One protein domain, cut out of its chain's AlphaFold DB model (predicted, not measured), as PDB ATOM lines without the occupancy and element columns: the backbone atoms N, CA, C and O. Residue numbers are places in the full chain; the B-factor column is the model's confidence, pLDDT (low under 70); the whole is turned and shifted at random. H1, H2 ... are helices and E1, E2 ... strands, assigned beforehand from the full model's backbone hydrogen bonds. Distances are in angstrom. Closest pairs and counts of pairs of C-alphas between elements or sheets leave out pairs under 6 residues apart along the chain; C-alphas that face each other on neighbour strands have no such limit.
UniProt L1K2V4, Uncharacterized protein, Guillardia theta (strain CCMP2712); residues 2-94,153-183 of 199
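AT A GLANCE: This is residues 2 to 94 and 153 to 183 of the 199 residues of an uncharacterized protein of Guillardia theta (strain CCMP2712) (UniProt L1K2V4). A small antiparallel sheet forms the core, with H3 slanting over one face, H1 and H2 over the other, and H4 away from the sheet, its residues 177 to 183 sticking out. The 124 printed residues include four named helices and four named strands, in the order H1 H2 E1 E2 E3 H3 E4 H4; the class is mixed. The sheet's order is E3 E2 E1 E4, with E1, E2 and E3 a meander, each strand the antiparallel neighbour of the one before. The whole is compact, with a radius of gyration of the C-alphas of 15.4 A and spans of 44 by 34 by 27 A.

IN THESE COORDINATES: H1, residues 2 to 9, begins at C-alpha 2 (108.376, 111.936, 124.780), and H2, residues 18 to 28, is 15.1 A long. E1 is residues 31 to 37, 18.9 A; E2, residues 43 to 51, 22.5 A, bends by 67 degrees at residue 46; E3 is residues 57 to 62. H3, residues 71 to 85, is 21.1 A long, E4 is residues 160 to 162, and H4, residues 169 to 183, 21.5 A, ends at C-alpha 183 (100.253, 119.888, 100.656).

HOW THE PARTS SIT: Hairpin E1 and E2 has N 34 and O 47 at 2.8 A; hairpin E2 and E3 has N 58 and O 50 at 2.8 A, both within hydrogen-bond range. E4 and E1 meet only at a point, C-alphas 162 and 32, 5.9 A apart. H3 is on the sheet at a height of 7.3 A, slantwise to the strands; its closest C-alphas to E2 are Ala 72 and Ala 47, 5.5 A. On the opposite face H1 and H2 run across the strands and touch, closest at the C-alphas of Val 8 and Arg 19, 6.0 A. H4 is not on the sheet. In H1, H2 and H3 every O i to N i+4 pair is within hydrogen-bond range; in H4, 9 of 11 are.

THE WHOLE: The C-alphas farthest apart, of Pro 154 and Thr 181, are 46.6 A apart. Residues 95 to 152 are not printed; C-alphas 94 and 153 are 22.1 A apart across the cut. Of the links printed whole, none is long. Mean pLDDT of the printed part is 71.7; residues 12 to 14, 87 to 94 and 153 to 183 are under 70.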
ATOM      1  N   GLU A   2     107.057 111.470 124.294       84.62
ATOM      2  CA  GLU A   2     108.376 111.936 124.780       84.62
ATOM      3  C   GLU A   2     109.551 111.658 123.813       84.62
ATOM      4  O   GLU A   2     110.364 112.540 123.564       84.62
ATOM      5  N   ASP A   3     109.598 110.475 123.188       90.06
ATOM      6  CA  ASP A   3     110.678 110.118 122.249       90.06
ATOM      7  C   ASP A   3     110.705 110.983 120.971       90.06
ATOM      8  O   ASP A   3     111.780 111.291 120.467       90.06
ATOM      9  N   VAL A   4     109.538 111.387 120.444       91.12
ATOM     10  CA  VAL A   4     109.447 112.258 119.252       91.12
ATOM     11  C   VAL A   4     110.083 113.603 119.567       91.12
ATOM     12  O   VAL A   4     110.904 114.097 118.802       91.12
ATOM     13  N   ASP A   5     109.716 114.170 120.711       91.38
ATOM     14  CA  ASP A   5     110.176 115.476 121.166       91.38
ATOM     15  C   ASP A   5     111.695 115.478 121.335       91.38
ATOM     16  O   ASP A   5     112.365 116.398 120.866       91.38
ATOM     17  N   LEU A   6     112.242 114.402 121.910       92.56
ATOM     18  CA  LEU A   6     113.682 114.211 122.047       92.56
ATOM     19  C   LEU A   6     114.390 114.133 120.687       92.56
ATOM     20  O   LEU A   6     115.438 114.748 120.497       92.56
ATOM     21  N   ILE A   7     113.830 113.392 119.728       91.50
ATOM     22  CA  ILE A   7     114.410 113.265 118.383       91.50
ATOM     23  C   ILE A   7     114.405 114.617 117.664       91.50
ATOM     24  O   ILE A   7     115.422 115.002 117.089       91.50
ATOM     25  N   VAL A   8     113.286 115.346 117.725       90.38
ATOM     26  CA  VAL A   8     113.132 116.673 117.109       90.38
ATOM     27  C   VAL A   8     114.123 117.667 117.711       90.38
ATOM     28  O   VAL A   8     114.812 118.347 116.960       90.38
ATOM     29  N   GLN A   9     114.271 117.685 119.040       90.38
ATOM     30  CA  GLN A   9     115.212 118.567 119.741       90.38
ATOM     31  C   GLN A   9     116.673 118.366 119.300       90.38
ATOM     32  O   GLN A   9     117.483 119.290 119.372       90.38
ATOM     33  N   HIS A  10     117.028 117.157 118.865       87.75
ATOM     34  CA  HIS A  10     118.376 116.815 118.414       87.75
ATOM     35  C   HIS A  10     118.528 116.798 116.886       87.75
ATOM     36  O   HIS A  10     119.566 116.365 116.377       87.75
ATOM     37  N   TRP A  11     117.524 117.276 116.147       82.81
ATOM     38  CA  TRP A  11     117.570 117.367 114.695       82.81
ATOM     39  C   TRP A  11     118.036 118.749 114.237       82.81
ATOM     40  O   TRP A  11     117.367 119.752 114.453       82.81
ATOM     41  N   ASN A  12     119.170 118.803 113.534       68.44
ATOM     42  CA  ASN A  12     119.772 120.069 113.094       68.44
ATOM     43  C   ASN A  12     118.961 120.823 112.020       68.44
ATOM     44  O   ASN A  12     119.250 121.988 111.764       68.44
ATOM     45  N   TYR A  13     117.972 120.183 111.387       67.44
ATOM     46  CA  TYR A  13     117.126 120.786 110.346       67.44
ATOM     47  C   TYR A  13     115.688 120.971 110.848       67.44
ATOM     48  O   TYR A  13     114.721 120.513 110.233       67.44
ATOM     49  N   GLU A  14     115.551 121.552 112.037       68.56
ATOM     50  CA  GLU A  14     114.251 121.857 112.620       68.56
ATOM     51  C   GLU A  14     113.512 122.906 111.772       68.56
ATOM     52  O   GLU A  14     114.029 123.973 111.446       68.56
ATOM     53  N   THR A  15     112.286 122.564 111.398       72.88
ATOM     54  CA  THR A  15     111.297 123.410 110.731       72.88
ATOM     55  C   THR A  15     109.967 123.219 111.451       72.88
ATOM     56  O   THR A  15     109.792 122.236 112.179       72.88
ATOM     57  N   ASP A  16     108.984 124.069 111.161       71.31
ATOM     58  CA  ASP A  16     107.629 123.952 111.721       71.31
ATOM     59  C   ASP A  16     106.970 122.584 111.446       71.31
ATOM     60  O   ASP A  16     106.052 122.175 112.151       71.31
ATOM     61  N   THR A  17     107.458 121.844 110.442       75.50
ATOM     62  CA  THR A  17     106.934 120.523 110.049       75.50
ATOM     63  C   THR A  17     107.753 119.341 110.570       75.50
ATOM     64  O   THR A  17     107.348 118.191 110.401       75.50
ATOM     65  N   THR A  18     108.896 119.585 111.221       81.69
ATOM     66  CA  THR A  18     109.837 118.520 111.607       81.69
ATOM     67  C   THR A  18     109.213 117.542 112.596       81.69
ATOM     68  O   THR A  18     109.390 116.334 112.460       81.69
ATOM     69  N   ARG A  19     108.416 118.029 113.552       88.44
ATOM     70  CA  ARG A  19     107.703 117.170 114.508       88.44
ATOM     71  C   ARG A  19     106.706 116.238 113.825       88.44
ATOM     72  O   ARG A  19     106.675 115.048 114.146       88.44
ATOM     73  N   ASP A  20     105.916 116.756 112.890       86.25
ATOM     74  CA  ASP A  20     104.933 115.962 112.147       86.25
ATOM     75  C   ASP A  20     105.630 114.941 111.245       86.25
ATOM     76  O   ASP A  20     105.211 113.786 111.177       86.25
ATOM     77  N   TYR A  21     106.745 115.330 110.619       86.50
ATOM     78  CA  TYR A  21     107.569 114.430 109.818       86.50
ATOM     79  C   TYR A  21     108.162 113.288 110.654       86.50
ATOM     80  O   TYR A  21     108.008 112.123 110.293       86.50
ATOM     81  N   VAL A  22     108.778 113.591 111.801       89.94
ATOM     82  CA  VAL A  22     109.331 112.573 112.712       89.94
ATOM     83  C   VAL A  22     108.231 111.652 113.234       89.94
ATOM     84  O   VAL A  22     108.406 110.434 113.248       89.94
ATOM     85  N   SER A  23     107.081 112.214 113.614       90.88
ATOM     86  CA  SER A  23     105.921 111.429 114.054       90.88
ATOM     87  C   SER A  23     105.453 110.479 112.953       90.88
ATOM     88  O   SER A  23     105.245 109.295 113.213       90.88
ATOM     89  N   PHE A  24     105.368 110.971 111.713       89.62
ATOM     90  CA  PHE A  24     105.038 110.160 110.549       89.62
ATOM     91  C   PHE A  24     106.050 109.026 110.340       89.62
ATOM     92  O   PHE A  24     105.646 107.883 110.143       89.62
ATOM     93  N   LEU A  25     107.355 109.299 110.398       88.19
ATOM     94  CA  LEU A  25     108.355 108.245 110.227       88.19
ATOM     95  C   LEU A  25     108.249 107.182 111.328       88.19
ATOM     96  O   LEU A  25     108.244 105.994 111.029       88.19
ATOM     97  N   ILE A  26     108.100 107.583 112.589       90.62
ATOM     98  CA  ILE A  26     108.013 106.634 113.709       90.62
ATOM     99  C   ILE A  26     106.753 105.766 113.623       90.62
ATOM    100  O   ILE A  26     106.813 104.575 113.921       90.62
ATOM    101  N   GLU A  27     105.620 106.340 113.213       88.44
ATOM    102  CA  GLU A  27     104.354 105.609 113.091       88.44
ATOM    103  C   GLU A  27     104.330 104.687 111.860       88.44
ATOM    104  O   GLU A  27     103.800 103.576 111.913       88.44
ATOM    105  N   TRP A  28     104.904 105.132 110.736       83.06
ATOM    106  CA  TRP A  28     104.694 104.483 109.439       83.06
ATOM    107  C   TRP A  28     105.904 103.729 108.891       83.06
ATOM    108  O   TRP A  28     105.739 102.956 107.938       83.06
ATOM    109  N   LYS A  29     107.096 103.928 109.456       87.44
ATOM    110  CA  LYS A  29     108.362 103.356 108.982       87.44
ATOM    111  C   LYS A  29     109.052 102.524 110.052       87.44
ATOM    112  O   LYS A  29     108.756 102.628 111.241       87.44
ATOM    113  N   VAL A  30     109.975 101.658 109.632       87.62
ATOM    114  CA  VAL A  30     110.743 100.863 110.592       87.62
ATOM    115  C   VAL A  30     111.666 101.793 111.375       87.62
ATOM    116  O   VAL A  30     112.558 102.422 110.817       87.62
ATOM    117  N   THR A  31     111.470 101.840 112.688       91.19
ATOM    118  CA  THR A  31     112.285 102.642 113.602       91.19
ATOM    119  C   THR A  31     112.894 101.753 114.674       91.19
ATOM    120  O   THR A  31     112.217 100.908 115.268       91.19
ATOM    121  N   VAL A  32     114.182 101.952 114.944       92.19
ATOM    122  CA  VAL A  32     114.896 101.270 116.023       92.19
ATOM    123  C   VAL A  32     115.372 102.297 117.040       92.19
ATOM    124  O   VAL A  32     116.166 103.172 116.709       92.19
ATOM    125  N   GLY A  33     114.924 102.143 118.288       94.94
ATOM    126  CA  GLY A  33     115.392 102.910 119.442       94.94
ATOM    127  C   GLY A  33     116.163 102.037 120.436       94.94
ATOM    128  O   GLY A  33     115.784 100.896 120.711       94.94
ATOM    129  N   MET A  34     117.242 102.580 120.990       93.19
ATOM    130  CA  MET A  34     118.031 101.996 122.074       93.19
ATOM    131  C   MET A  34     117.657 102.674 123.381       93.19
ATOM    132  O   MET A  34     117.727 103.898 123.471       93.19
ATOM    133  N   TYR A  35     117.300 101.885 124.392       93.06
ATOM    134  CA  TYR A  35     116.823 102.401 125.671       93.06
ATOM    135  C   TYR A  35     117.687 101.919 126.833       93.06
ATOM    136  O   TYR A  35     118.085 100.754 126.883       93.06
ATOM    137  N   VAL A  36     117.912 102.798 127.803       86.25
ATOM    138  CA  VAL A  36     118.536 102.460 129.087       86.25
ATOM    139  C   VAL A  36     117.443 102.318 130.133       86.25
ATOM    140  O   VAL A  36     116.552 103.159 130.225       86.25
ATOM    141  N   GLN A  37     117.500 101.226 130.893       86.94
ATOM    142  CA  GLN A  37     116.566 100.935 131.974       86.94
ATOM    143  C   GLN A  37     117.055 101.584 133.271       86.94
ATOM    144  O   GLN A  37     118.186 101.347 133.691       86.94
ATOM    145  N   HIS A  38     116.180 102.336 133.931       82.56
ATOM    146  CA  HIS A  38     116.425 102.941 135.239       82.56
ATOM    147  C   HIS A  38     115.819 102.108 136.372       82.56
ATOM    148  O   HIS A  38     114.980 101.229 136.146       82.56
ATOM    149  N   GLN A  39     116.245 102.395 137.606       81.81
ATOM    150  CA  GLN A  39     115.858 101.654 138.818       81.81
ATOM    151  C   GLN A  39     114.348 101.701 139.103       81.81
ATOM    152  O   GLN A  39     113.792 100.738 139.619       81.81
ATOM    153  N   GLU A  40     113.666 102.773 138.696       86.94
ATOM    154  CA  GLU A  40     112.221 102.981 138.892       86.94
ATOM    155  C   GLU A  40     111.353 102.284 137.830       86.94
ATOM    156  O   GLU A  40     110.200 102.640 137.607       86.94
ATOM    157  N   ASN A  41     111.913 101.294 137.130       81.81
ATOM    158  CA  ASN A  41     111.286 100.622 135.991       81.81
ATOM    159  C   ASN A  41     110.943 101.560 134.808       81.81
ATOM    160  O   ASN A  41     110.234 101.167 133.881       81.81
ATOM    161  N   THR A  42     111.492 102.775 134.792       84.50
ATOM    162  CA  THR A  42     111.421 103.715 133.667       84.50
ATOM    163  C   THR A  42     112.545 103.445 132.668       84.50
ATOM    164  O   THR A  42     113.568 102.840 132.998       84.50
ATOM    165  N   ARG A  43     112.358 103.863 131.414       87.38
ATOM    166  CA  ARG A  43     113.362 103.720 130.353       87.38
ATOM    167  C   ARG A  43     113.565 105.050 129.643       87.38
ATOM    168  O   ARG A  43     112.587 105.752 129.421       87.38
ATOM    169  N   SER A  44     114.793 105.348 129.240       89.56
ATOM    170  CA  SER A  44     115.107 106.543 128.444       89.56
ATOM    171  C   SER A  44     115.703 106.148 127.104       89.56
ATOM    172  O   SER A  44     116.574 105.277 127.060       89.56
ATOM    173  N   LEU A  45     115.229 106.773 126.025       94.12
ATOM    174  CA  LEU A  45     115.805 106.638 124.690       94.12
ATOM    175  C   LEU A  45     117.187 107.307 124.663       94.12
ATOM    176  O   LEU A  45     117.329 108.445 125.092       94.12
ATOM    177  N   VAL A  46     118.204 106.601 124.166       93.06
ATOM    178  CA  VAL A  46     119.603 107.079 124.163       93.06
ATOM    179  C   VAL A  46     120.272 107.050 122.788       93.06
ATOM    180  O   VAL A  46     121.280 107.723 122.572       93.06
ATOM    181  N   ALA A  47     119.735 106.275 121.845       93.44
ATOM    182  CA  ALA A  47     120.168 106.259 120.449       93.44
ATOM    183  C   ALA A  47     119.046 105.739 119.548       93.44
ATOM    184  O   ALA A  47     118.195 104.979 120.011       93.44
ATOM    185  N   TRP A  48     119.052 106.107 118.271       95.25
ATOM    186  CA  TRP A  48     118.042 105.668 117.311       95.25
ATOM    187  C   TRP A  48     118.562 105.642 115.869       95.25
ATOM    188  O   TRP A  48     119.616 106.197 115.555       95.25
ATOM    189  N   ALA A  49     117.819 104.948 115.011       90.94
ATOM    190  CA  ALA A  49     117.926 104.980 113.556       90.94
ATOM    191  C   ALA A  49     116.528 104.752 112.958       90.94
ATOM    192  O   ALA A  49     115.763 103.934 113.484       90.94
ATOM    193  N   ILE A  50     116.195 105.455 111.874       90.62
ATOM    194  CA  ILE A  50     114.838 105.500 111.312       90.62
ATOM    195  C   ILE A  50     114.886 105.187 109.812       90.62
ATOM    196  O   ILE A  50     115.780 105.643 109.109       90.62
ATOM    197  N   GLU A  51     113.949 104.393 109.298       86.62
ATOM    198  CA  GLU A  51     113.759 104.233 107.853       86.62
ATOM    199  C   GLU A  51     113.077 105.484 107.272       86.62
ATOM    200  O   GLU A  51     111.999 105.889 107.708       86.62
ATOM    201  N   GLY A  52     113.700 106.073 106.257       81.81
ATOM    202  CA  GLY A  52     113.216 107.226 105.515       81.81
ATOM    203  C   GLY A  52     112.029 106.935 104.600       81.81
ATOM    204  O   GLY A  52     111.560 105.799 104.423       81.81
ATOM    205  N   ARG A  53     111.512 107.982 103.949       76.56
ATOM    206  CA  ARG A  53     110.325 107.866 103.079       76.56
ATOM    207  C   ARG A  53     110.554 106.933 101.888       76.56
ATOM    208  O   ARG A  53     109.649 106.174 101.530       76.56
ATOM    209  N   ASP A  54     111.742 106.969 101.310       70.12
ATOM    210  CA  ASP A  54     112.167 106.241 100.113       70.12
ATOM    211  C   ASP A  54     112.866 104.900 100.415       70.12
ATOM    212  O   ASP A  54     113.423 104.273  99.513       70.12
ATOM    213  N   GLY A  55     112.821 104.449 101.674       72.31
ATOM    214  CA  GLY A  55     113.509 103.239 102.128       72.31
ATOM    215  C   GLY A  55     114.989 103.457 102.445       72.31
ATOM    216  O   GLY A  55     115.709 102.477 102.644       72.31
ATOM    217  N   SER A  56     115.445 104.716 102.474       76.38
ATOM    218  CA  SER A  56     116.749 105.085 103.018       76.38
ATOM    219  C   SER A  56     116.818 104.912 104.534       76.38
ATOM    220  O   SER A  56     115.816 104.643 105.197       76.38
ATOM    221  N   ILE A  57     118.019 105.040 105.095       82.75
ATOM    222  CA  ILE A  57     118.209 105.108 106.544       82.75
ATOM    223  C   ILE A  57     118.508 106.562 106.914       82.75
ATOM    224  O   ILE A  57     119.530 107.115 106.515       82.75
ATOM    225  N   GLU A  58     117.618 107.152 107.700       84.94
ATOM    226  CA  GLU A  58     117.655 108.534 108.162       84.94
ATOM    227  C   GLU A  58     117.845 108.599 109.690       84.94
ATOM    228  O   GLU A  58     117.694 107.619 110.428       84.94
ATOM    229  N   MET A  59     118.180 109.795 110.174       88.00
ATOM    230  CA  MET A  59     118.173 110.152 111.598       88.00
ATOM    231  C   MET A  59     118.982 109.220 112.516       88.00
ATOM    232  O   MET A  59     118.565 108.933 113.634       88.00
ATOM    233  N   ILE A  60     120.151 108.749 112.069       89.25
ATOM    234  CA  ILE A  60     121.055 107.957 112.917       89.25
ATOM    235  C   ILE A  60     121.658 108.871 113.987       89.25
ATOM    236  O   ILE A  60     122.398 109.802 113.664       89.25
ATOM    237  N   PHE A  61     121.386 108.593 115.262       90.69
ATOM    238  CA  PHE A  61     121.852 109.450 116.352       90.69
ATOM    239  C   PHE A  61     122.099 108.686 117.657       90.69
ATOM    240  O   PHE A  61     121.521 107.631 117.914       90.69
ATOM    241  N   SER A  62     122.956 109.250 118.508       91.62
ATOM    242  CA  SER A  62     123.093 108.886 119.922       91.62
ATOM    243  C   SER A  62     123.313 110.139 120.757       91.62
ATOM    244  O   SER A  62     124.137 110.984 120.373       91.62
ATOM    245  N   LEU A  63     122.631 110.215 121.903       90.88
ATOM    246  CA  LEU A  63     122.763 111.318 122.854       90.88
ATOM    247  C   LEU A  63     124.238 111.541 123.239       90.88
ATOM    248  O   LEU A  63     124.980 110.557 123.348       90.88
ATOM    249  N   PRO A  64     124.694 112.799 123.409       91.62
ATOM    250  CA  PRO A  64     126.103 113.129 123.633       91.62
ATOM    251  C   PRO A  64     126.789 112.314 124.734       91.62
ATOM    252  O   PRO A  64     127.878 111.787 124.517       91.62
ATOM    253  N   GLU A  65     126.134 112.150 125.877       90.69
ATOM    254  CA  GLU A  65     126.627 111.421 127.045       90.69
ATOM    255  C   GLU A  65     126.696 109.897 126.840       90.69
ATOM    256  O   GLU A  65     127.388 109.197 127.575       90.69
ATOM    257  N   TRP A  66     126.043 109.385 125.792       89.88
ATOM    258  CA  TRP A  66     126.034 107.972 125.411       89.88
ATOM    259  C   TRP A  66     126.899 107.664 124.179       89.88
ATOM    260  O   TRP A  66     126.989 106.505 123.751       89.88
ATOM    261  N   ARG A  67     127.585 108.665 123.610       87.69
ATOM    262  CA  ARG A  67     128.501 108.480 122.472       87.69
ATOM    263  C   ARG A  67     129.671 107.558 122.830       87.69
ATOM    264  O   ARG A  67     129.978 107.324 123.991       87.69
ATOM    265  N   HIS A  68     130.306 106.991 121.804       85.12
ATOM    266  CA  HIS A  68     131.422 106.033 121.915       85.12
ATOM    267  C   HIS A  68     131.094 104.673 122.565       85.12
ATOM    268  O   HIS A  68     131.951 103.796 122.588       85.12
ATOM    269  N   ASN A  69     129.842 104.430 122.969       84.44
ATOM    270  CA  ASN A  69     129.379 103.129 123.477       84.44
ATOM    271  C   ASN A  69     128.850 102.185 122.376       84.44
ATOM    272  O   ASN A  69     128.293 101.129 122.661       84.44
ATOM    273  N   GLY A  70     128.965 102.572 121.099       87.25
ATOM    274  CA  GLY A  70     128.505 101.767 119.961       87.25
ATOM    275  C   GLY A  70     126.981 101.699 119.777       87.25
ATOM    276  O   GLY A  70     126.515 100.943 118.929       87.25
ATOM    277  N   LEU A  71     126.196 102.492 120.516       87.81
ATOM    278  CA  LEU A  71     124.728 102.425 120.489       87.81
ATOM    279  C   LEU A  71     124.119 102.851 119.146       87.81
ATOM    280  O   LEU A  71     123.250 102.152 118.634       87.81
ATOM    281  N   ALA A  72     124.616 103.930 118.531       89.19
ATOM    282  CA  ALA A  72     124.179 104.340 117.190       89.19
ATOM    283  C   ALA A  72     124.465 103.248 116.141       89.19
ATOM    284  O   ALA A  72     123.620 102.935 115.307       89.19
ATOM    285  N   ARG A  73     125.632 102.592 116.239       86.62
ATOM    286  CA  ARG A  73     126.002 101.455 115.379       86.62
ATOM    287  C   ARG A  73     125.065 100.269 115.585       86.62
ATOM    288  O   ARG A  73     124.659  99.642 114.612       86.62
ATOM    289  N   ALA A  74     124.722  99.959 116.833       85.44
ATOM    290  CA  ALA A  74     123.781  98.891 117.142       85.44
ATOM    291  C   ALA A  74     122.387  99.187 116.564       85.44
ATOM    292  O   ALA A  74     121.782  98.295 115.968       85.44
ATOM    293  N   ALA A  75     121.904 100.430 116.686       88.00
ATOM    294  CA  ALA A  75     120.610 100.847 116.142       88.00
ATOM    295  C   ALA A  75     120.587 100.722 114.616       88.00
ATOM    296  O   ALA A  75     119.703 100.067 114.063       88.00
ATOM    297  N   LEU A  76     121.620 101.251 113.953       87.56
ATOM    298  CA  LEU A  76     121.811 101.148 112.509       87.56
ATOM    299  C   LEU A  76     121.852  99.691 112.034       87.56
ATOM    300  O   LEU A  76     121.158  99.324 111.087       87.56
ATOM    301  N   HIS A  77     122.646  98.842 112.687       83.56
ATOM    302  CA  HIS A  77     122.774  97.436 112.310       83.56
ATOM    303  C   HIS A  77     121.449  96.682 112.451       83.56
ATOM    304  O   HIS A  77     121.074  95.913 111.565       83.56
ATOM    305  N   GLN A  78     120.720  96.916 113.543       84.00
ATOM    306  CA  GLN A  78     119.432  96.274 113.772       84.00
ATOM    307  C   GLN A  78     118.384  96.743 112.761       84.00
ATOM    308  O   GLN A  78     117.688  95.901 112.196       84.00
ATOM    309  N   LEU A  79     118.318  98.046 112.475       86.00
ATOM    310  CA  LEU A  79     117.440  98.587 111.440       86.00
ATOM    311  C   LEU A  79     117.759  97.957 110.079       86.00
ATOM    312  O   LEU A  79     116.883  97.377 109.447       86.00
ATOM    313  N   THR A  80     119.032  97.971 109.679       81.75
ATOM    314  CA  THR A  80     119.497  97.374 108.414       81.75
ATOM    315  C   THR A  80     119.123  95.896 108.324       81.75
ATOM    316  O   THR A  80     118.627  95.438 107.299       81.75
ATOM    317  N   THR A  81     119.296  95.147 109.415       80.31
ATOM    318  CA  THR A  81     118.936  93.725 109.486       80.31
ATOM    319  C   THR A  81     117.434  93.511 109.309       80.31
ATOM    320  O   THR A  81     117.033  92.602 108.584       80.31
ATOM    321  N   ILE A  82     116.590  94.332 109.944       81.69
ATOM    322  CA  ILE A  82     115.129  94.256 109.782       81.69
ATOM    323  C   ILE A  82     114.749  94.554 108.330       81.69
ATOM    324  O   ILE A  82     114.009  93.781 107.722       81.69
ATOM    325  N   LEU A  83     115.291  95.631 107.759       79.06
ATOM    326  CA  LEU A  83     114.994  96.054 106.393       79.06
ATOM    327  C   LEU A  83     115.416  94.984 105.368       79.06
ATOM    328  O   LEU A  83     114.596  94.610 104.529       79.06
ATOM    329  N   LEU A  84     116.623  94.412 105.488       75.44
ATOM    330  CA  LEU A  84     117.133  93.346 104.606       75.44
ATOM    331  C   LEU A  84     116.312  92.052 104.676       75.44
ATOM    332  O   LEU A  84     116.118  91.385 103.660       75.44
ATOM    333  N   ASN A  85     115.830  91.692 105.868       75.88
ATOM    334  CA  ASN A  85     115.033  90.481 106.068       75.88
ATOM    335  C   ASN A  85     113.539  90.694 105.793       75.88
ATOM    336  O   ASN A  85     112.772  89.732 105.738       75.88
ATOM    337  N   SER A  86     113.098  91.938 105.601       74.12
ATOM    338  CA  SER A  86     111.711  92.221 105.264       74.12
ATOM    339  C   SER A  86     111.447  91.916 103.782       74.12
ATOM    340  O   SER A  86     112.044  92.487 102.868       74.12
ATOM    341  N   HIS A  87     110.490  91.024 103.511       54.22
ATOM    342  CA  HIS A  87     110.112  90.622 102.146       54.22
ATOM    343  C   HIS A  87     109.631  91.785 101.250       54.22
ATOM    344  O   HIS A  87     109.554  91.628 100.034       54.22
ATOM    345  N   LYS A  88     109.320  92.956 101.825       53.44
ATOM    346  CA  LYS A  88     108.881  94.156 101.092       53.44
ATOM    347  C   LYS A  88     110.032  94.975 100.495       53.44
ATOM    348  O   LYS A  88     109.785  95.732  99.563       53.44
ATOM    349  N   LEU A  89     111.262  94.815 100.990       50.41
ATOM    350  CA  LEU A  89     112.401  95.679 100.649       50.41
ATOM    351  C   LEU A  89     113.547  94.970  99.919       50.41
ATOM    352  O   LEU A  89     114.535  95.618  99.584       50.41
ATOM    353  N   GLN A  90     113.391  93.691  99.549       47.25
ATOM    354  CA  GLN A  90     114.399  92.926  98.791       47.25
ATOM    355  C   GLN A  90     114.847  93.569  97.462       47.25
ATOM    356  O   GLN A  90     115.768  93.061  96.826       47.25
ATOM    357  N   ARG A  91     114.217  94.658  97.003       42.44
ATOM    358  CA  ARG A  91     114.570  95.304  95.734       42.44
ATOM    359  C   ARG A  91     115.296  96.639  95.833       42.44
ATOM    360  O   ARG A  91     115.963  96.956  94.855       42.44
ATOM    361  N   ARG A  92     115.225  97.402  96.929       50.75
ATOM    362  CA  ARG A  92     115.908  98.708  97.053       50.75
ATOM    363  C   ARG A  92     116.042  99.103  98.520       50.75
ATOM    364  O   ARG A  92     115.221  99.852  99.028       50.75
ATOM    365  N   LEU A  93     117.051  98.576  99.204       52.06
ATOM    366  CA  LEU A  93     117.496  99.201 100.444       52.06
ATOM    367  C   LEU A  93     118.407 100.346 100.016       52.06
ATOM    368  O   LEU A  93     119.544 100.124  99.593       52.06
ATOM    369  N   THR A  94     117.838 101.545  99.979       54.88
ATOM    370  CA  THR A  94     118.591 102.742  99.639       54.88
ATOM    371  C   THR A  94     119.494 103.033 100.834       54.88
ATOM    372  O   THR A  94     119.095 102.968 101.991       54.88
ATOM    373  N   ILE A 153     127.654  91.299 115.622       38.31
ATOM    374  CA  ILE A 153     127.868  92.272 116.704       38.31
ATOM    375  C   ILE A 153     127.633  91.565 118.051       38.31
ATOM    376  O   ILE A 153     126.607  90.893 118.203       38.31
ATOM    377  N   PRO A 154     128.544  91.689 119.038       28.25
ATOM    378  CA  PRO A 154     128.358  91.076 120.348       28.25
ATOM    379  C   PRO A 154     127.125  91.655 121.065       28.25
ATOM    380  O   PRO A 154     126.831  92.845 120.925       28.25
ATOM    381  N   PRO A 155     126.390  90.845 121.846       31.08
ATOM    382  CA  PRO A 155     125.214  91.308 122.567       31.08
ATOM    383  C   PRO A 155     125.627  92.270 123.690       31.08
ATOM    384  O   PRO A 155     126.122  91.846 124.731       31.08
ATOM    385  N   CYS A 156     125.412  93.571 123.502       32.59
ATOM    386  CA  CYS A 156     125.369  94.512 124.618       32.59
ATOM    387  C   CYS A 156     124.030  94.348 125.363       32.59
ATOM    388  O   CYS A 156     122.999  94.084 124.743       32.59
ATOM    389  N   GLY A 157     124.049  94.456 126.697       28.33
ATOM    390  CA  GLY A 157     122.922  94.200 127.611       28.33
ATOM    391  C   GLY A 157     121.769  95.212 127.548       28.33
ATOM    392  O   GLY A 157     121.242  95.609 128.581       28.33
ATOM    393  N   VAL A 158     121.384  95.645 126.348       31.55
ATOM    394  CA  VAL A 158     120.333  96.630 126.078       31.55
ATOM    395  C   VAL A 158     119.032  95.895 125.746       31.55
ATOM    396  O   VAL A 158     118.988  95.063 124.834       31.55
ATOM    397  N   ARG A 159     117.950  96.185 126.481       37.12
ATOM    398  CA  ARG A 159     116.617  95.653 126.160       37.12
ATOM    399  C   ARG A 159     116.077  96.342 124.906       37.12
ATOM    400  O   ARG A 159     115.966  97.562 124.840       37.12
ATOM    401  N   ARG A 160     115.745  95.522 123.912       37.12
ATOM    402  CA  ARG A 160     115.311  95.922 122.571       37.12
ATOM    403  C   ARG A 160     113.815  96.212 122.571       37.12
ATOM    404  O   ARG A 160     113.041  95.375 123.024       37.12
ATOM    405  N   THR A 161     113.405  97.343 122.005       37.69
ATOM    406  CA  THR A 161     112.022  97.529 121.548       37.69
ATOM    407  C   THR A 161     112.078  97.745 120.048       37.69
ATOM    408  O   THR A 161     112.664  98.717 119.585       37.69
ATOM    409  N   VAL A 162     111.534  96.796 119.289       34.69
ATOM    410  CA  VAL A 162     111.311  96.953 117.851       34.69
ATOM    411  C   VAL A 162     109.847  97.312 117.695       34.69
ATOM    412  O   VAL A 162     108.991  96.522 118.092       34.69
ATOM    413  N   TYR A 163     109.555  98.485 117.141       36.28
ATOM    414  CA  TYR A 163     108.196  98.805 116.727       36.28
ATOM    415  C   TYR A 163     107.920  98.032 115.429       36.28
ATOM    416  O   TYR A 163     108.270  98.457 114.333       36.28
ATOM    417  N   HIS A 164     107.367  96.828 115.572       31.98
ATOM    418  CA  HIS A 164     106.682  96.123 114.497       31.98
ATOM    419  C   HIS A 164     105.195  96.253 114.776       31.98
ATOM    420  O   HIS A 164     104.730  95.695 115.768       31.98
ATOM    421  N   GLU A 165     104.447  96.920 113.902       35.66
ATOM    422  CA  GLU A 165     102.996  96.795 113.947       35.66
ATOM    423  C   GLU A 165     102.414  96.281 112.633       35.66
ATOM    424  O   GLU A 165     102.674  96.758 111.523       35.66
ATOM    425  N   THR A 166     101.651  95.209 112.804       35.06
ATOM    426  CA  THR A 166     100.886  94.508 111.787       35.06
ATOM    427  C   THR A 166      99.545  95.231 111.634       35.06
ATOM    428  O   THR A 166      98.728  95.167 112.535       35.06
ATOM    429  N   LEU A 167      99.342  95.848 110.461       37.50
ATOM    430  CA  LEU A 167      98.069  96.202 109.798       37.50
ATOM    431  C   LEU A 167      97.061  97.142 110.502       37.50
ATOM    432  O   LEU A 167      96.335  96.725 111.390       37.50
ATOM    433  N   ASP A 168      96.807  98.292 109.858       33.97
ATOM    434  CA  ASP A 168      95.458  98.591 109.345       33.97
ATOM    435  C   ASP A 168      95.528  99.452 108.060       33.97
ATOM    436  O   ASP A 168      95.922 100.621 108.068       33.97
ATOM    437  N   ASN A 169      95.221  98.857 106.900       42.06
ATOM    438  CA  ASN A 169      95.398  99.500 105.584       42.06
ATOM    439  C   ASN A 169      94.373 100.614 105.300       42.06
ATOM    440  O   ASN A 169      94.602 101.424 104.405       42.06
ATOM    441  N   HIS A 170      93.268 100.685 106.045       37.03
ATOM    442  CA  HIS A 170      92.236 101.699 105.814       37.03
ATOM    443  C   HIS A 170      92.579 103.070 106.409       37.03
ATOM    444  O   HIS A 170      92.286 104.089 105.785       37.03
ATOM    445  N   ARG A 171      93.274 103.122 107.555       41.06
ATOM    446  CA  ARG A 171      93.754 104.394 108.129       41.06
ATOM    447  C   ARG A 171      94.850 105.046 107.283       41.06
ATOM    448  O   ARG A 171      94.869 106.272 107.175       41.06
ATOM    449  N   ARG A 172      95.684 104.230 106.618       43.38
ATOM    450  CA  ARG A 172      96.767 104.660 105.706       43.38
ATOM    451  C   ARG A 172      96.301 105.616 104.622       43.38
ATOM    452  O   ARG A 172      96.969 106.612 104.375       43.38
ATOM    453  N   LEU A 173      95.180 105.299 103.980       42.12
ATOM    454  CA  LEU A 173      94.680 106.094 102.865       42.12
ATOM    455  C   LEU A 173      94.158 107.441 103.362       42.12
ATOM    456  O   LEU A 173      94.570 108.460 102.836       42.12
ATOM    457  N   SER A 174      93.392 107.467 104.459       42.28
ATOM    458  CA  SER A 174      92.802 108.720 104.950       42.28
ATOM    459  C   SER A 174      93.830 109.751 105.436       42.28
ATOM    460  O   SER A 174      93.657 110.943 105.193       42.28
ATOM    461  N   LEU A 175      94.921 109.317 106.085       41.78
ATOM    462  CA  LEU A 175      95.936 110.238 106.604       41.78
ATOM    463  C   LEU A 175      96.920 110.667 105.509       41.78
ATOM    464  O   LEU A 175      97.265 111.843 105.431       41.78
ATOM    465  N   ALA A 176      97.316 109.750 104.618       47.81
ATOM    466  CA  ALA A 176      98.125 110.095 103.452       47.81
ATOM    467  C   ALA A 176      97.366 111.037 102.503       47.81
ATOM    468  O   ALA A 176      97.941 112.018 102.044       47.81
ATOM    469  N   GLU A 177      96.069 110.799 102.280       48.34
ATOM    470  CA  GLU A 177      95.196 111.703 101.527       48.34
ATOM    471  C   GLU A 177      95.038 113.045 102.244       48.34
ATOM    472  O   GLU A 177      95.102 114.080 101.589       48.34
ATOM    473  N   SER A 178      94.907 113.071 103.574       43.34
ATOM    474  CA  SER A 178      94.835 114.324 104.338       43.34
ATOM    475  C   SER A 178      96.128 115.138 104.232       43.34
ATOM    476  O   SER A 178      96.066 116.342 103.997       43.34
ATOM    477  N   ILE A 179      97.297 114.500 104.344       48.88
ATOM    478  CA  ILE A 179      98.604 115.161 104.204       48.88
ATOM    479  C   ILE A 179      98.808 115.634 102.759       48.88
ATOM    480  O   ILE A 179      99.217 116.770 102.530       48.88
ATOM    481  N   GLU A 180      98.461 114.814 101.765       48.44
ATOM    482  CA  GLU A 180      98.548 115.197 100.355       48.44
ATOM    483  C   GLU A 180      97.575 116.339 100.013       48.44
ATOM    484  O   GLU A 180      97.901 117.215  99.208       48.44
ATOM    485  N   THR A 181      96.406 116.378 100.657       50.81
ATOM    486  CA  THR A 181      95.426 117.462 100.516       50.81
ATOM    487  C   THR A 181      95.933 118.747 101.160       50.81
ATOM    488  O   THR A 181      95.850 119.790 100.518       50.81
ATOM    489  N   SER A 182      96.541 118.691 102.347       43.31
ATOM    490  CA  SER A 182      97.175 119.856 102.982       43.31
ATOM    491  C   SER A 182      98.348 120.395 102.155       43.31
ATOM    492  O   SER A 182      98.463 121.601 101.944       43.31
ATOM    493  N   ILE A 183      99.163 119.509 101.571       43.72
ATOM    494  CA  ILE A 183     100.253 119.888 100.656       43.72
ATOM    495  C   ILE A 183      99.701 120.516  99.361       43.72
ATOM    496  O   ILE A 183     100.260 121.489  98.853       43.72
TER     497      ILE A 183